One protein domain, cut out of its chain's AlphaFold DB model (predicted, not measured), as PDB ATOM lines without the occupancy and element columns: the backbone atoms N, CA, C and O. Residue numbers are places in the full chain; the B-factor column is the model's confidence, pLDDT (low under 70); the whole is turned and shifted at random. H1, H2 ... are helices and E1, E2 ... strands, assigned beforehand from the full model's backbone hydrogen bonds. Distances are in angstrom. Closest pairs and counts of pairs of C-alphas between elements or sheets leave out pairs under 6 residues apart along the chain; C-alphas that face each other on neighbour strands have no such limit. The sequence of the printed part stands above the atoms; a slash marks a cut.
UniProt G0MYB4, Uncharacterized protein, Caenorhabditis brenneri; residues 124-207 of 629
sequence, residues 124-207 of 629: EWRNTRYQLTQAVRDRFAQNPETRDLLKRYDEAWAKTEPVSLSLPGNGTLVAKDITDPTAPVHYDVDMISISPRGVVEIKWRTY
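Overview. This is residues 124 to 207 of the 629 residues of an uncharacterized protein of Caenorhabditis brenneri (UniProt G0MYB4). A twisted sheet of four strands is folded into a V, with its two longest strands, E2 and E3, bending sharply together; helix H2 packs slantwise on one face of the limb that holds their other halves, next to E4 and E1, while residues 170 to 189 make the far limb. The short helix H1 sits beside the first part of H2, off the sheet. The printed part has 84 residues, with four named strands and two named helices in the order E1 H1 H2 E2 E3 E4; the class is mixed, helices and strands. The sheet's order is E1 - E4 - E3 - E2, all antiparallel. The whole is compact, with a radius of gyration of the C-alphas of 13.2 A, yet elongated, spanning 41 by 25 by 21 A.

Along the chain. Begin with the sheet: find C-alpha 163 at (-152.656, -102.553, 101.601), where E2, residues 163 to 176, starts its 26.5 A; it bends by 104 degrees at residue 169. E3, residues 184 to 194, returns over 24.9 A and bends by 82 degrees at residue 190. E4, residues 199 to 206, runs 21.7 A to C-alpha 206 at (-146.493, -81.447, 96.540). E1, residues 128 to 131, starts at C-alpha 128 at (-157.431, -88.268, 95.988). H2, residues 144 to 159, is 23.5 A long, and H1 holds residues 134 to 140.

Arrangement. Look first at E2 and E3, a hairpin, with N 165 and O 192 at 2.8 A and, past the bends, N 187 and O 173 at 2.8 A. E3 and E4 form the next hairpin, with N 201 and O 193 at 2.8 A; E2, E3 and E4 make a meander, each strand the antiparallel neighbour of the one before. Beside E4 you find the edge strand E1, with N 200 and O 130 at 2.8 A. H2 is on the sheet at a height of 8.1 A, making two layers, a helix on one face of a sheet. It lies over E2 and only just over E3, where 3 of its C-alphas fall, and runs slantwise to the strands, at 50 degrees to E2 on the local plane. The closest C-alphas of H2 and E2 are those of Tyr 153 and Val 163, 5.7 A apart. H1 is not on the sheet. H2 touches H1 with residues 146 to 150 alone, closest at the C-alphas of Phe 140 and Thr 146, 5.0 A, at a steep tilt of 52 degrees, opposite ways. Every O i to N i+4 pair is within hydrogen-bond range in H1, and 10 of 12 in H2.

Size, cuts and confidence. The C-alphas of Lys 159 and Asp 180 are the two farthest apart, at 41.9 A. The printed part has no cut and no long link. Its mean pLDDT is 70.1, and residues 124 to 126, 158 to 159, 166 to 190 and 205 to 207 are under 70.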
ATOM      1  N   GLU A 124    -151.701 -77.939 100.613       41.78
ATOM      2  CA  GLU A 124    -152.098 -79.279 101.061       41.78
ATOM      3  C   GLU A 124    -153.339 -79.748 100.281       41.78
ATOM      4  O   GLU A 124    -154.481 -79.351 100.546       41.78
ATOM      5  N   TRP A 125    -153.132 -80.617  99.293       52.81
ATOM      6  CA  TRP A 125    -154.230 -81.218  98.546       52.81
ATOM      7  C   TRP A 125    -154.867 -82.362  99.332       52.81
ATOM      8  O   TRP A 125    -154.198 -83.265  99.833       52.81
ATOM      9  N   ARG A 126    -156.204 -82.379  99.377       54.91
ATOM     10  CA  ARG A 126    -156.965 -83.508  99.929       54.91
ATOM     11  C   ARG A 126    -156.610 -84.798  99.186       54.91
ATOM     12  O   ARG A 126    -156.690 -84.827  97.957       54.91
ATOM     13  N   ASN A 127    -156.323 -85.867  99.936       71.56
ATOM     14  CA  ASN A 127    -156.047 -87.202  99.393       71.56
ATOM     15  C   ASN A 127    -157.050 -87.569  98.291       71.56
ATOM     16  O   ASN A 127    -158.268 -87.564  98.513       71.56
ATOM     17  N   THR A 128    -156.554 -87.911  97.105       75.88
ATOM     18  CA  THR A 128    -157.431 -88.268  95.988       75.88
ATOM     19  C   THR A 128    -157.898 -89.705  96.159       75.88
ATOM     20  O   THR A 128    -157.088 -90.626  96.227       75.88
ATOM     21  N   ARG A 129    -159.219 -89.893  96.232       79.38
ATOM     22  CA  ARG A 129    -159.861 -91.197  96.424       79.38
ATOM     23  C   ARG A 129    -160.689 -91.565  95.202       79.38
ATOM     24  O   ARG A 129    -161.566 -90.803  94.806       79.38
ATOM     25  N   TYR A 130    -160.444 -92.740  94.632       81.69
ATOM     26  CA  TYR A 130    -161.191 -93.256  93.484       81.69
ATOM     27  C   TYR A 130    -161.358 -94.775  93.562       81.69
ATOM     28  O   TYR A 130    -160.668 -95.457  94.313       81.69
ATOM     29  N   GLN A 131    -162.313 -95.322  92.812       84.62
ATOM     30  CA  GLN A 131    -162.558 -96.765  92.795       84.62
ATOM     31  C   GLN A 131    -161.542 -97.490  91.901       84.62
ATOM     32  O   GLN A 131    -161.255 -97.050  90.784       84.62
ATOM     33  N   LEU A 132    -161.057 -98.641  92.364       86.56
ATOM     34  CA  LEU A 132    -160.187 -99.567  91.638       86.56
ATOM     35  C   LEU A 132    -160.988-100.296  90.548       86.56
ATOM     36  O   LEU A 132    -161.348-101.469  90.667       86.56
ATOM     37  N   THR A 133    -161.294 -99.572  89.475       86.12
ATOM     38  CA  THR A 133    -161.916-100.138  88.273       86.12
ATOM     39  C   THR A 133    -160.939-101.055  87.532       86.12
ATOM     40  O   THR A 133    -159.725-100.991  87.738       86.12
ATOM     41  N   GLN A 134    -161.449-101.894  86.624       82.44
ATOM     42  CA  GLN A 134    -160.596-102.783  85.827       82.44
ATOM     43  C   GLN A 134    -159.538-102.005  85.026       82.44
ATOM     44  O   GLN A 134    -158.376-102.387  85.036       82.44
ATOM     45  N   ALA A 135    -159.893-100.850  84.453       75.38
ATOM     46  CA  ALA A 135    -158.949 -99.997  83.730       75.38
ATOM     47  C   ALA A 135    -157.803 -99.462  84.616       75.38
ATOM     48  O   ALA A 135    -156.685 -99.283  84.134       75.38
ATOM     49  N   VAL A 136    -158.052 -99.231  85.913       77.38
ATOM     50  CA  VAL A 136    -156.998 -98.884  86.883       77.38
ATOM     51  C   VAL A 136    -156.131-100.109  87.183       77.38
ATOM     52  O   VAL A 136    -154.906 -99.997  87.139       77.38
ATOM     53  N   ARG A 137    -156.739-101.284  87.424       82.94
ATOM     54  CA  ARG A 137    -156.003-102.548  87.636       82.94
ATOM     55  C   ARG A 137    -155.075-102.862  86.460       82.94
ATOM     56  O   ARG A 137    -153.905-103.157  86.676       82.94
ATOM     57  N   ASP A 138    -155.565-102.744  85.229       80.31
ATOM     58  CA  ASP A 138    -154.801-103.054  84.016       80.31
ATOM     59  C   ASP A 138    -153.588-102.127  83.836       80.31
ATOM     60  O   ASP A 138    -152.567-102.550  83.296       80.31
ATOM     61  N   ARG A 139    -153.669-100.875  84.313       74.00
ATOM     62  CA  ARG A 139    -152.550 -99.915  84.312       74.00
ATOM     63  C   ARG A 139    -151.567-100.160  85.448       74.00
ATOM     64  O   ARG A 139    -150.366-100.219  85.203       74.00
ATOM     65  N   PHE A 140    -152.060-100.378  86.666       81.88
ATOM     66  CA  PHE A 140    -151.217-100.757  87.804       81.88
ATOM     67  C   PHE A 140    -150.460-102.070  87.516       81.88
ATOM     68  O   PHE A 140    -149.323-102.230  87.931       81.88
ATOM     69  N   ALA A 141    -151.034-102.995  86.738       83.06
ATOM     70  CA  ALA A 141    -150.352-104.220  86.318       83.06
ATOM     71  C   ALA A 141    -149.208-104.000  85.300       83.06
ATOM     72  O   ALA A 141    -148.344-104.873  85.170       83.06
ATOM     73  N   GLN A 142    -149.185-102.869  84.579       77.94
ATOM     74  CA  GLN A 142    -148.137-102.531  83.601       77.94
ATOM     75  C   GLN A 142    -146.867-101.977  84.258       77.94
ATOM     76  O   GLN A 142    -145.772-102.178  83.725       77.94
ATOM     77  N   ASN A 143    -146.988-101.313  85.410       72.00
ATOM     78  CA  ASN A 143    -145.856-100.795  86.175       72.00
ATOM     79  C   ASN A 143    -145.444-101.817  87.265       72.00
ATOM     80  O   ASN A 143    -146.300-102.319  87.994       72.00
ATOM     81  N   PRO A 144    -144.151-102.176  87.393       74.88
ATOM     82  CA  PRO A 144    -143.714-103.250  88.287       74.88
ATOM     83  C   PRO A 144    -143.989-102.990  89.777       74.88
ATOM     84  O   PRO A 144    -144.233-103.949  90.506       74.88
ATOM     85  N   GLU A 145    -143.982-101.735  90.225       71.25
ATOM     86  CA  GLU A 145    -144.123-101.367  91.641       71.25
ATOM     87  C   GLU A 145    -145.587-101.435  92.086       71.25
ATOM     88  O   GLU A 145    -145.934-102.093  93.071       71.25
ATOM     89  N   THR A 146    -146.482-100.836  91.295       78.56
ATOM     90  CA  THR A 146    -147.931-100.886  91.555       78.56
ATOM     91  C   THR A 146    -148.538-102.264  91.265       78.56
ATOM     92  O   THR A 146    -149.542-102.630  91.880       78.56
ATOM     93  N   ARG A 147    -147.896-103.095  90.433       83.31
ATOM     94  CA  ARG A 147    -148.261-104.510  90.252       83.31
ATOM     95  C   ARG A 147    -148.032-105.336  91.519       83.31
ATOM     96  O   ARG A 147    -148.853-106.194  91.843       83.31
ATOM     97  N   ASP A 148    -146.948-105.088  92.248       80.88
ATOM     98  CA  ASP A 148    -146.681-105.792  93.504       80.88
ATOM     99  C   ASP A 148    -147.645-105.326  94.616       80.88
ATOM    100  O   ASP A 148    -148.099-106.154  95.412       80.88
ATOM    101  N   LEU A 149    -148.066-104.050  94.610       82.12
ATOM    102  CA  LEU A 149    -149.188-103.553  95.425       82.12
ATOM    103  C   LEU A 149    -150.509-104.265  95.083       82.12
ATOM    104  O   LEU A 149    -151.173-104.759  95.994       82.12
ATOM    105  N   LEU A 150    -150.872-104.379  93.797       86.56
ATOM    106  CA  LEU A 150    -152.061-105.133  93.374       86.56
ATOM    107  C   LEU A 150    -152.016-106.585  93.848       86.56
ATOM    108  O   LEU A 150    -153.013-107.083  94.360       86.56
ATOM    109  N   LYS A 151    -150.868-107.259  93.715       87.19
ATOM    110  CA  LYS A 151    -150.717-108.657  94.135       87.19
ATOM    111  C   LYS A 151    -150.937-108.819  95.639       87.19
ATOM    112  O   LYS A 151    -151.690-109.698  96.049       87.19
ATOM    113  N   ARG A 152    -150.327-107.951  96.456       83.31
ATOM    114  CA  ARG A 152    -150.560-107.918  97.911       83.31
ATOM    115  C   ARG A 152    -152.028-107.639  98.232       83.31
ATOM    116  O   ARG A 152    -152.569-108.259  99.137       83.31
ATOM    117  N   TYR A 153    -152.674-106.743  97.490       86.00
ATOM    118  CA  TYR A 153    -154.088-106.422  97.660       86.00
ATOM    119  C   TYR A 153    -155.020-107.582  97.274       86.00
ATOM    120  O   TYR A 153    -155.923-107.886  98.044       86.00
ATOM    121  N   ASP A 154    -154.789-108.294  96.168       85.94
ATOM    122  CA  ASP A 154    -155.575-109.487  95.817       85.94
ATOM    123  C   ASP A 154    -155.346-110.636  96.836       85.94
ATOM    124  O   ASP A 154    -156.275-111.385  97.142       85.94
ATOM    125  N   GLU A 155    -154.150-110.744  97.434       83.56
ATOM    126  CA  GLU A 155    -153.853-111.666  98.551       83.56
ATOM    127  C   GLU A 155    -154.511-111.237  99.885       83.56
ATOM    128  O   GLU A 155    -154.961-112.088 100.660       83.56
ATOM    129  N   ALA A 156    -154.597-109.931 100.157       79.44
ATOM    130  CA  ALA A 156    -155.181-109.347 101.371       79.44
ATOM    131  C   ALA A 156    -156.703-109.136 101.290       79.44
ATOM    132  O   ALA A 156    -157.365-109.041 102.325       79.44
ATOM    133  N   TRP A 157    -157.292-109.139 100.090       73.81
ATOM    134  CA  TRP A 157    -158.743-109.068  99.875       73.81
ATOM    135  C   TRP A 157    -159.477-110.208 100.596       73.81
ATOM    136  O   TRP A 157    -160.552-110.010 101.157       73.81
ATOM    137  N   ALA A 158    -158.846-111.384 100.684       65.62
ATOM    138  CA  ALA A 158    -159.334-112.522 101.464       65.62
ATOM    139  C   ALA A 158    -159.290-112.316 102.997       65.62
ATOM    140  O   ALA A 158    -159.867-113.117 103.730       65.62
ATOM    141  N   LYS A 159    -158.596-111.278 103.485       67.25
ATOM    142  CA  LYS A 159    -158.334-110.989 104.909       67.25
ATOM    143  C   LYS A 159    -158.914-109.658 105.398       67.25
ATOM    144  O   LYS A 159    -158.824-109.358 106.582       67.25
ATOM    145  N   THR A 160    -159.533-108.869 104.520       73.94
ATOM    146  CA  THR A 160    -160.119-107.546 104.826       73.94
ATOM    147  C   THR A 160    -159.138-106.481 105.346       73.94
ATOM    148  O   THR A 160    -159.562-105.510 105.969       73.94
ATOM    149  N   GLU A 161    -157.843-106.609 105.052       72.06
ATOM    150  CA  GLU A 161    -156.802-105.653 105.466       72.06
ATOM    151  C   GLU A 161    -156.492-104.632 104.349       72.06
ATOM    152  O   GLU A 161    -156.429-105.013 103.176       72.06
ATOM    153  N   PRO A 162    -156.331-103.327 104.659       75.06
ATOM    154  CA  PRO A 162    -155.866-102.341 103.686       75.06
ATOM    155  C   PRO A 162    -154.406-102.616 103.322       75.06
ATOM    156  O   PRO A 162    -153.600-102.954 104.186       75.06
ATOM    157  N   VAL A 163    -154.043-102.402 102.059       80.69
ATOM    158  CA  VAL A 163    -152.656-102.553 101.601       80.69
ATOM    159  C   VAL A 163    -152.129-101.212 101.123       80.69
ATOM    160  O   VAL A 163    -152.753-100.559 100.289       80.69
ATOM    161  N   SER A 164    -150.970-100.806 101.631       80.31
ATOM    162  CA  SER A 164    -150.258 -99.604 101.205       80.31
ATOM    163  C   SER A 164    -148.934 -99.932 100.517       80.31
ATOM    164  O   SER A 164    -148.273-100.939 100.792       80.31
ATOM    165  N   LEU A 165    -148.551 -99.038  99.613       73.88
ATOM    166  CA  LEU A 165    -147.215 -98.893  99.066       73.88
ATOM    167  C   LEU A 165    -146.785 -97.451  99.346       73.88
ATOM    168  O   LEU A 165    -147.337 -96.514  98.770       73.88
ATOM    169  N   SER A 166    -145.824 -97.279 100.249       66.81
ATOM    170  CA  SER A 166    -144.992 -96.076 100.240       66.81
ATOM    171  C   SER A 166    -143.975 -96.237  99.112       66.81
ATOM    172  O   SER A 166    -143.456 -97.342  98.919       66.81
ATOM    173  N   LEU A 167    -143.748 -95.173  98.344       61.09
ATOM    174  CA  LEU A 167    -142.805 -95.156  97.226       61.09
ATOM    175  C   LEU A 167    -141.489 -94.528  97.718       61.09
ATOM    176  O   LEU A 167    -141.427 -93.308  97.885       61.09
ATOM    177  N   PRO A 168    -140.445 -95.326  98.024       42.50
ATOM    178  CA  PRO A 168    -139.192 -94.786  98.536       42.50
ATOM    179  C   PRO A 168    -138.431 -94.049  97.426       42.50
ATOM    180  O   PRO A 168    -137.971 -94.674  96.477       42.50
ATOM    181  N   GLY A 169    -138.256 -92.734  97.588       48.59
ATOM    182  CA  GLY A 169    -137.464 -91.896  96.678       48.59
ATOM    183  C   GLY A 169    -138.275 -91.264  95.547       48.59
ATOM    184  O   GLY A 169    -138.008 -91.542  94.388       48.59
ATOM    185  N   ASN A 170    -139.229 -90.392  95.896       51.91
ATOM    186  CA  ASN A 170    -139.992 -89.544  94.968       51.91
ATOM    187  C   ASN A 170    -140.671 -90.335  93.837       51.91
ATOM    188  O   ASN A 170    -140.328 -90.215  92.666       51.91
ATOM    189  N   GLY A 171    -141.667 -91.150  94.198       55.19
ATOM    190  CA  GLY A 171    -142.490 -91.848  93.215       55.19
ATOM    191  C   GLY A 171    -143.314 -90.869  92.377       55.19
ATOM    192  O   GLY A 171    -144.405 -90.470  92.788       55.19
ATOM    193  N   THR A 172    -142.800 -90.491  91.207       54.81
ATOM    194  CA  THR A 172    -143.457 -89.537  90.312       54.81
ATOM    195  C   THR A 172    -144.564 -90.219  89.504       54.81
ATOM    196  O   THR A 172    -144.311 -91.102  88.679       54.81
ATOM    197  N   LEU A 173    -145.815 -89.796  89.699       58.22
ATOM    198  CA  LEU A 173    -146.897 -90.091  88.761       58.22
ATOM    199  C   LEU A 173    -146.908 -89.025  87.673       58.22
ATOM    200  O   LEU A 173    -146.907 -87.839  87.979       58.22
ATOM    201  N   VAL A 174    -147.002 -89.430  86.412       52.44
ATOM    202  CA  VAL A 174    -147.310 -88.503  85.323       52.44
ATOM    203  C   VAL A 174    -148.816 -88.562  85.064       52.44
ATOM    204  O   VAL A 174    -149.425 -89.633  84.997       52.44
ATOM    205  N   ALA A 175    -149.464 -87.415  84.942       52.91
ATOM    206  CA  ALA A 175    -150.814 -87.339  84.401       52.91
ATOM    207  C   ALA A 175    -150.807 -86.428  83.181       52.91
ATOM    208  O   ALA A 175    -149.989 -85.521  83.072       52.91
ATOM    209  N   LYS A 176    -151.724 -86.676  82.253       43.28
ATOM    210  CA  LYS A 176    -151.979 -85.732  81.161       43.28
ATOM    211  C   LYS A 176    -152.861 -84.625  81.705       43.28
ATOM    212  O   LYS A 176    -153.851 -84.936  82.380       43.28
ATOM    213  N   ASP A 177    -152.495 -83.374  81.442       45.50
ATOM    214  CA  ASP A 177    -153.328 -82.253  81.859       45.50
ATOM    215  C   ASP A 177    -154.713 -82.365  81.193       45.50
ATOM    216  O   ASP A 177    -154.890 -82.913  80.099       45.50
ATOM    217  N   ILE A 178    -155.734 -81.891  81.898       44.81
ATOM    218  CA  ILE A 178    -157.099 -81.796  81.378       44.81
ATOM    219  C   ILE A 178    -157.208 -80.583  80.434       44.81
ATOM    220  O   ILE A 178    -158.060 -80.585  79.543       44.81
ATOM    221  N   THR A 179    -156.355 -79.573  80.631       42.34
ATOM    222  CA  THR A 179    -156.261 -78.350  79.823       42.34
ATOM    223  C   THR A 179    -155.420 -78.563  78.561       42.34
ATOM    224  O   THR A 179    -155.908 -78.258  77.475       42.34
ATOM    225  N   ASP A 180    -154.244 -79.191  78.677       50.28
ATOM    226  CA  ASP A 180    -153.443 -79.675  77.544       50.28
ATOM    227  C   ASP A 180    -153.142 -81.190  77.651       50.28
ATOM    228  O   ASP A 180    -152.222 -81.606  78.360       50.28
ATOM    229  N   PRO A 181    -153.859 -82.052  76.904       53.50
ATOM    230  CA  PRO A 181    -153.630 -83.495  76.919       53.50
ATOM    231  C   PRO A 181    -152.319 -83.933  76.242       53.50
ATOM    232  O   PRO A 181    -152.020 -85.134  76.239       53.50
ATOM    233  N   THR A 182    -151.561 -83.007  75.644       51.34
ATOM    234  CA  THR A 182    -150.225 -83.254  75.079       51.34
ATOM    235  C   THR A 182    -149.092 -82.963  76.067       51.34
ATOM    236  O   THR A 182    -148.023 -83.562  75.934       51.34
ATOM    237  N   ALA A 183    -149.343 -82.155  77.103       47.50
ATOM    238  CA  ALA A 183    -148.393 -81.855  78.168       47.50
ATOM    239  C   ALA A 183    -148.445 -82.911  79.302       47.50
ATOM    240  O   ALA A 183    -149.488 -83.092  79.945       47.50
ATOM    241  N   PRO A 184    -147.337 -83.627  79.583       53.19
ATOM    242  CA  PRO A 184    -147.220 -84.464  80.772       53.19
ATOM    243  C   PRO A 184    -146.957 -83.602  82.015       53.19
ATOM    244  O   PRO A 184    -145.960 -82.888  82.091       53.19
ATOM    245  N   VAL A 185    -147.821 -83.711  83.023       54.16
ATOM    246  CA  VAL A 185    -147.631 -83.094  84.341       54.16
ATOM    247  C   VAL A 185    -147.112 -84.147  85.313       54.16
ATOM    248  O   VAL A 185    -147.710 -85.213  85.465       54.16
ATOM    249  N   HIS A 186    -145.998 -83.843  85.976       58.12
ATOM    250  CA  HIS A 186    -145.332 -84.716  86.938       58.12
ATOM    251  C   HIS A 186    -145.792 -84.387  88.371       58.12
ATOM    252  O   HIS A 186    -145.807 -83.224  88.772       58.12
ATOM    253  N   TYR A 187    -146.164 -85.414  89.138       62.78
ATOM    254  CA  TYR A 187    -146.697 -85.318  90.500       62.78
ATOM    255  C   TYR A 187    -145.917 -86.218  91.453       62.78
ATOM    256  O   TYR A 187    -145.877 -87.433  91.249       62.78
ATOM    257  N   ASP A 188    -145.407 -85.668  92.550       62.78
ATOM    258  CA  ASP A 188    -144.755 -86.477  93.578       62.78
ATOM    259  C   ASP A 188    -145.777 -87.116  94.523       62.78
ATOM    260  O   ASP A 188    -146.612 -86.445  95.144       62.78
ATOM    261  N   VAL A 189    -145.706 -88.443  94.650       67.25
ATOM    262  CA  VAL A 189    -146.590 -89.241  95.504       67.25
ATOM    263  C   VAL A 189    -145.824 -89.840  96.674       67.25
ATOM    264  O   VAL A 189    -144.806 -90.506  96.510       67.25
ATOM    265  N   ASP A 190    -146.368 -89.638  97.874       67.56
ATOM    266  CA  ASP A 190    -145.837 -90.186  99.122       67.56
ATOM    267  C   ASP A 190    -146.247 -91.653  99.316       67.56
ATOM    268  O   ASP A 190    -145.452 -92.532  99.669       67.56
ATOM    269  N   MET A 191    -147.536 -91.918  99.086       76.19
ATOM    270  CA  MET A 191    -148.151 -93.207  99.361       76.19
ATOM    271  C   MET A 191    -149.383 -93.441  98.487       76.19
ATOM    272  O   MET A 191    -150.261 -92.583  98.368       76.19
ATOM    273  N   ILE A 192    -149.486 -94.662  97.968       81.88
ATOM    274  CA  ILE A 192    -150.695 -95.203  97.344       81.88
ATOM    275  C   ILE A 192    -151.215 -96.318  98.250       81.88
ATOM    276  O   ILE A 192    -150.481 -97.252  98.577       81.88
ATOM    277  N   SER A 193    -152.479 -96.252  98.661       85.19
ATOM    278  CA  SER A 193    -153.131 -97.333  99.404       85.19
ATOM    279  C   SER A 193    -154.379 -97.832  98.687       85.19
ATOM    280  O   SER A 193    -155.049 -97.093  97.966       85.19
ATOM    281  N   ILE A 194    -154.687 -99.116  98.865       84.81
ATOM    282  CA  ILE A 194    -155.904 -99.754  98.373       84.81
ATOM    283  C   ILE A 194    -156.627-100.350  99.578       84.81
ATOM    284  O   ILE A 194    -156.140-101.256 100.257       84.81
ATOM    285  N   SER A 195    -157.804 -99.803  99.863       85.56
ATOM    286  CA  SER A 195    -158.660-100.246 100.964       85.56
ATOM    287  C   SER A 195    -159.335-101.599 100.671       85.56
ATOM    288  O   SER A 195    -159.558-101.928  99.505       85.56
ATOM    289  N   PRO A 196    -159.821-102.331 101.697       80.06
ATOM    290  CA  PRO A 196    -160.566-103.593 101.545       80.06
ATOM    291  C   PRO A 196    -161.898-103.491 100.788       80.06
ATOM    292  O   PRO A 196    -162.631-104.469 100.693       80.06
ATOM    293  N   ARG A 197    -162.269-102.296 100.315       82.50
ATOM    294  CA  ARG A 197    -163.462-102.043  99.494       82.50
ATOM    295  C   ARG A 197    -163.115-101.671  98.052       82.50
ATOM    296  O   ARG A 197    -164.011-101.325  97.294       82.50
ATOM    297  N   GLY A 198    -161.833-101.713  97.683       83.81
ATOM    298  CA  GLY A 198    -161.356-101.323  96.360       83.81
ATOM    299  C   GLY A 198    -161.283 -99.815  96.144       83.81
ATOM    300  O   GLY A 198    -161.095 -99.392  95.013       83.81
ATOM    301  N   VAL A 199    -161.388 -98.987  97.187       86.06
ATOM    302  CA  VAL A 199    -161.062 -97.557  97.063       86.06
ATOM    303  C   VAL A 199    -159.545 -97.412  97.107       86.06
ATOM    304  O   VAL A 199    -158.934 -97.820  98.099       86.06
ATOM    305  N   VAL A 200    -158.973 -96.845  96.047       84.44
ATOM    306  CA  VAL A 200    -157.587 -96.376  95.974       84.44
ATOM    307  C   VAL A 200    -157.524 -94.978  96.578       84.44
ATOM    308  O   VAL A 200    -158.346 -94.125  96.238       84.44
ATOM    309  N   GLU A 201    -156.558 -94.736  97.453       83.50
ATOM    310  CA  GLU A 201    -156.244 -93.425  98.014       83.50
ATOM    311  C   GLU A 201    -154.796 -93.061  97.670       83.50
ATOM    312  O   GLU A 201    -153.871 -93.818  97.967       83.50
ATOM    313  N   ILE A 202    -154.606 -91.903  97.036       81.44
ATOM    314  CA  ILE A 202    -153.291 -91.316  96.763       81.44
ATOM    315  C   ILE A 202    -153.066 -90.165  97.741       81.44
ATOM    316  O   ILE A 202    -153.890 -89.244  97.822       81.44
ATOM    317  N   LYS A 203    -151.939 -90.214  98.457       78.44
ATOM    318  CA  LYS A 203    -151.378 -89.075  99.185       78.44
ATOM    319  C   LYS A 203    -150.292 -88.423  98.339       78.44
ATOM    320  O   LYS A 203    -149.261 -89.036  98.063       78.44
ATOM    321  N   TRP A 204    -150.547 -87.189  97.930       73.44
ATOM    322  CA  TRP A 204    -149.596 -86.345  97.214       73.44
ATOM    323  C   TRP A 204    -148.587 -85.754  98.199       73.44
ATOM    324  O   TRP A 204    -148.957 -85.470  99.339       73.44
ATOM    325  N   ARG A 205    -147.340 -85.555  97.765       60.47
ATOM    326  CA  ARG A 205    -146.370 -84.730  98.499       60.47
ATOM    327  C   ARG A 205    -146.637 -83.258  98.221       60.47
ATOM    328  O   ARG A 205    -146.961 -82.511  99.136       60.47
ATOM    329  N   THR A 206    -146.527 -82.854  96.961       53.97
ATOM    330  CA  THR A 206    -146.493 -81.447  96.540       53.97
ATOM    331  C   THR A 206    -146.963 -81.302  95.083       53.97
ATOM    332  O   THR A 206    -147.131 -82.291  94.369       53.97
ATOM    333  N   TYR A 207    -147.196 -80.063  94.634       47.31
ATOM    334  CA  TYR A 207    -147.423 -79.715  93.223       47.31
ATOM    335  C   TYR A 207    -146.365 -78.672  92.822       47.31
ATOM    336  O   TYR A 207    -146.258 -77.658  93.519       47.31
TER     337      TYR A 207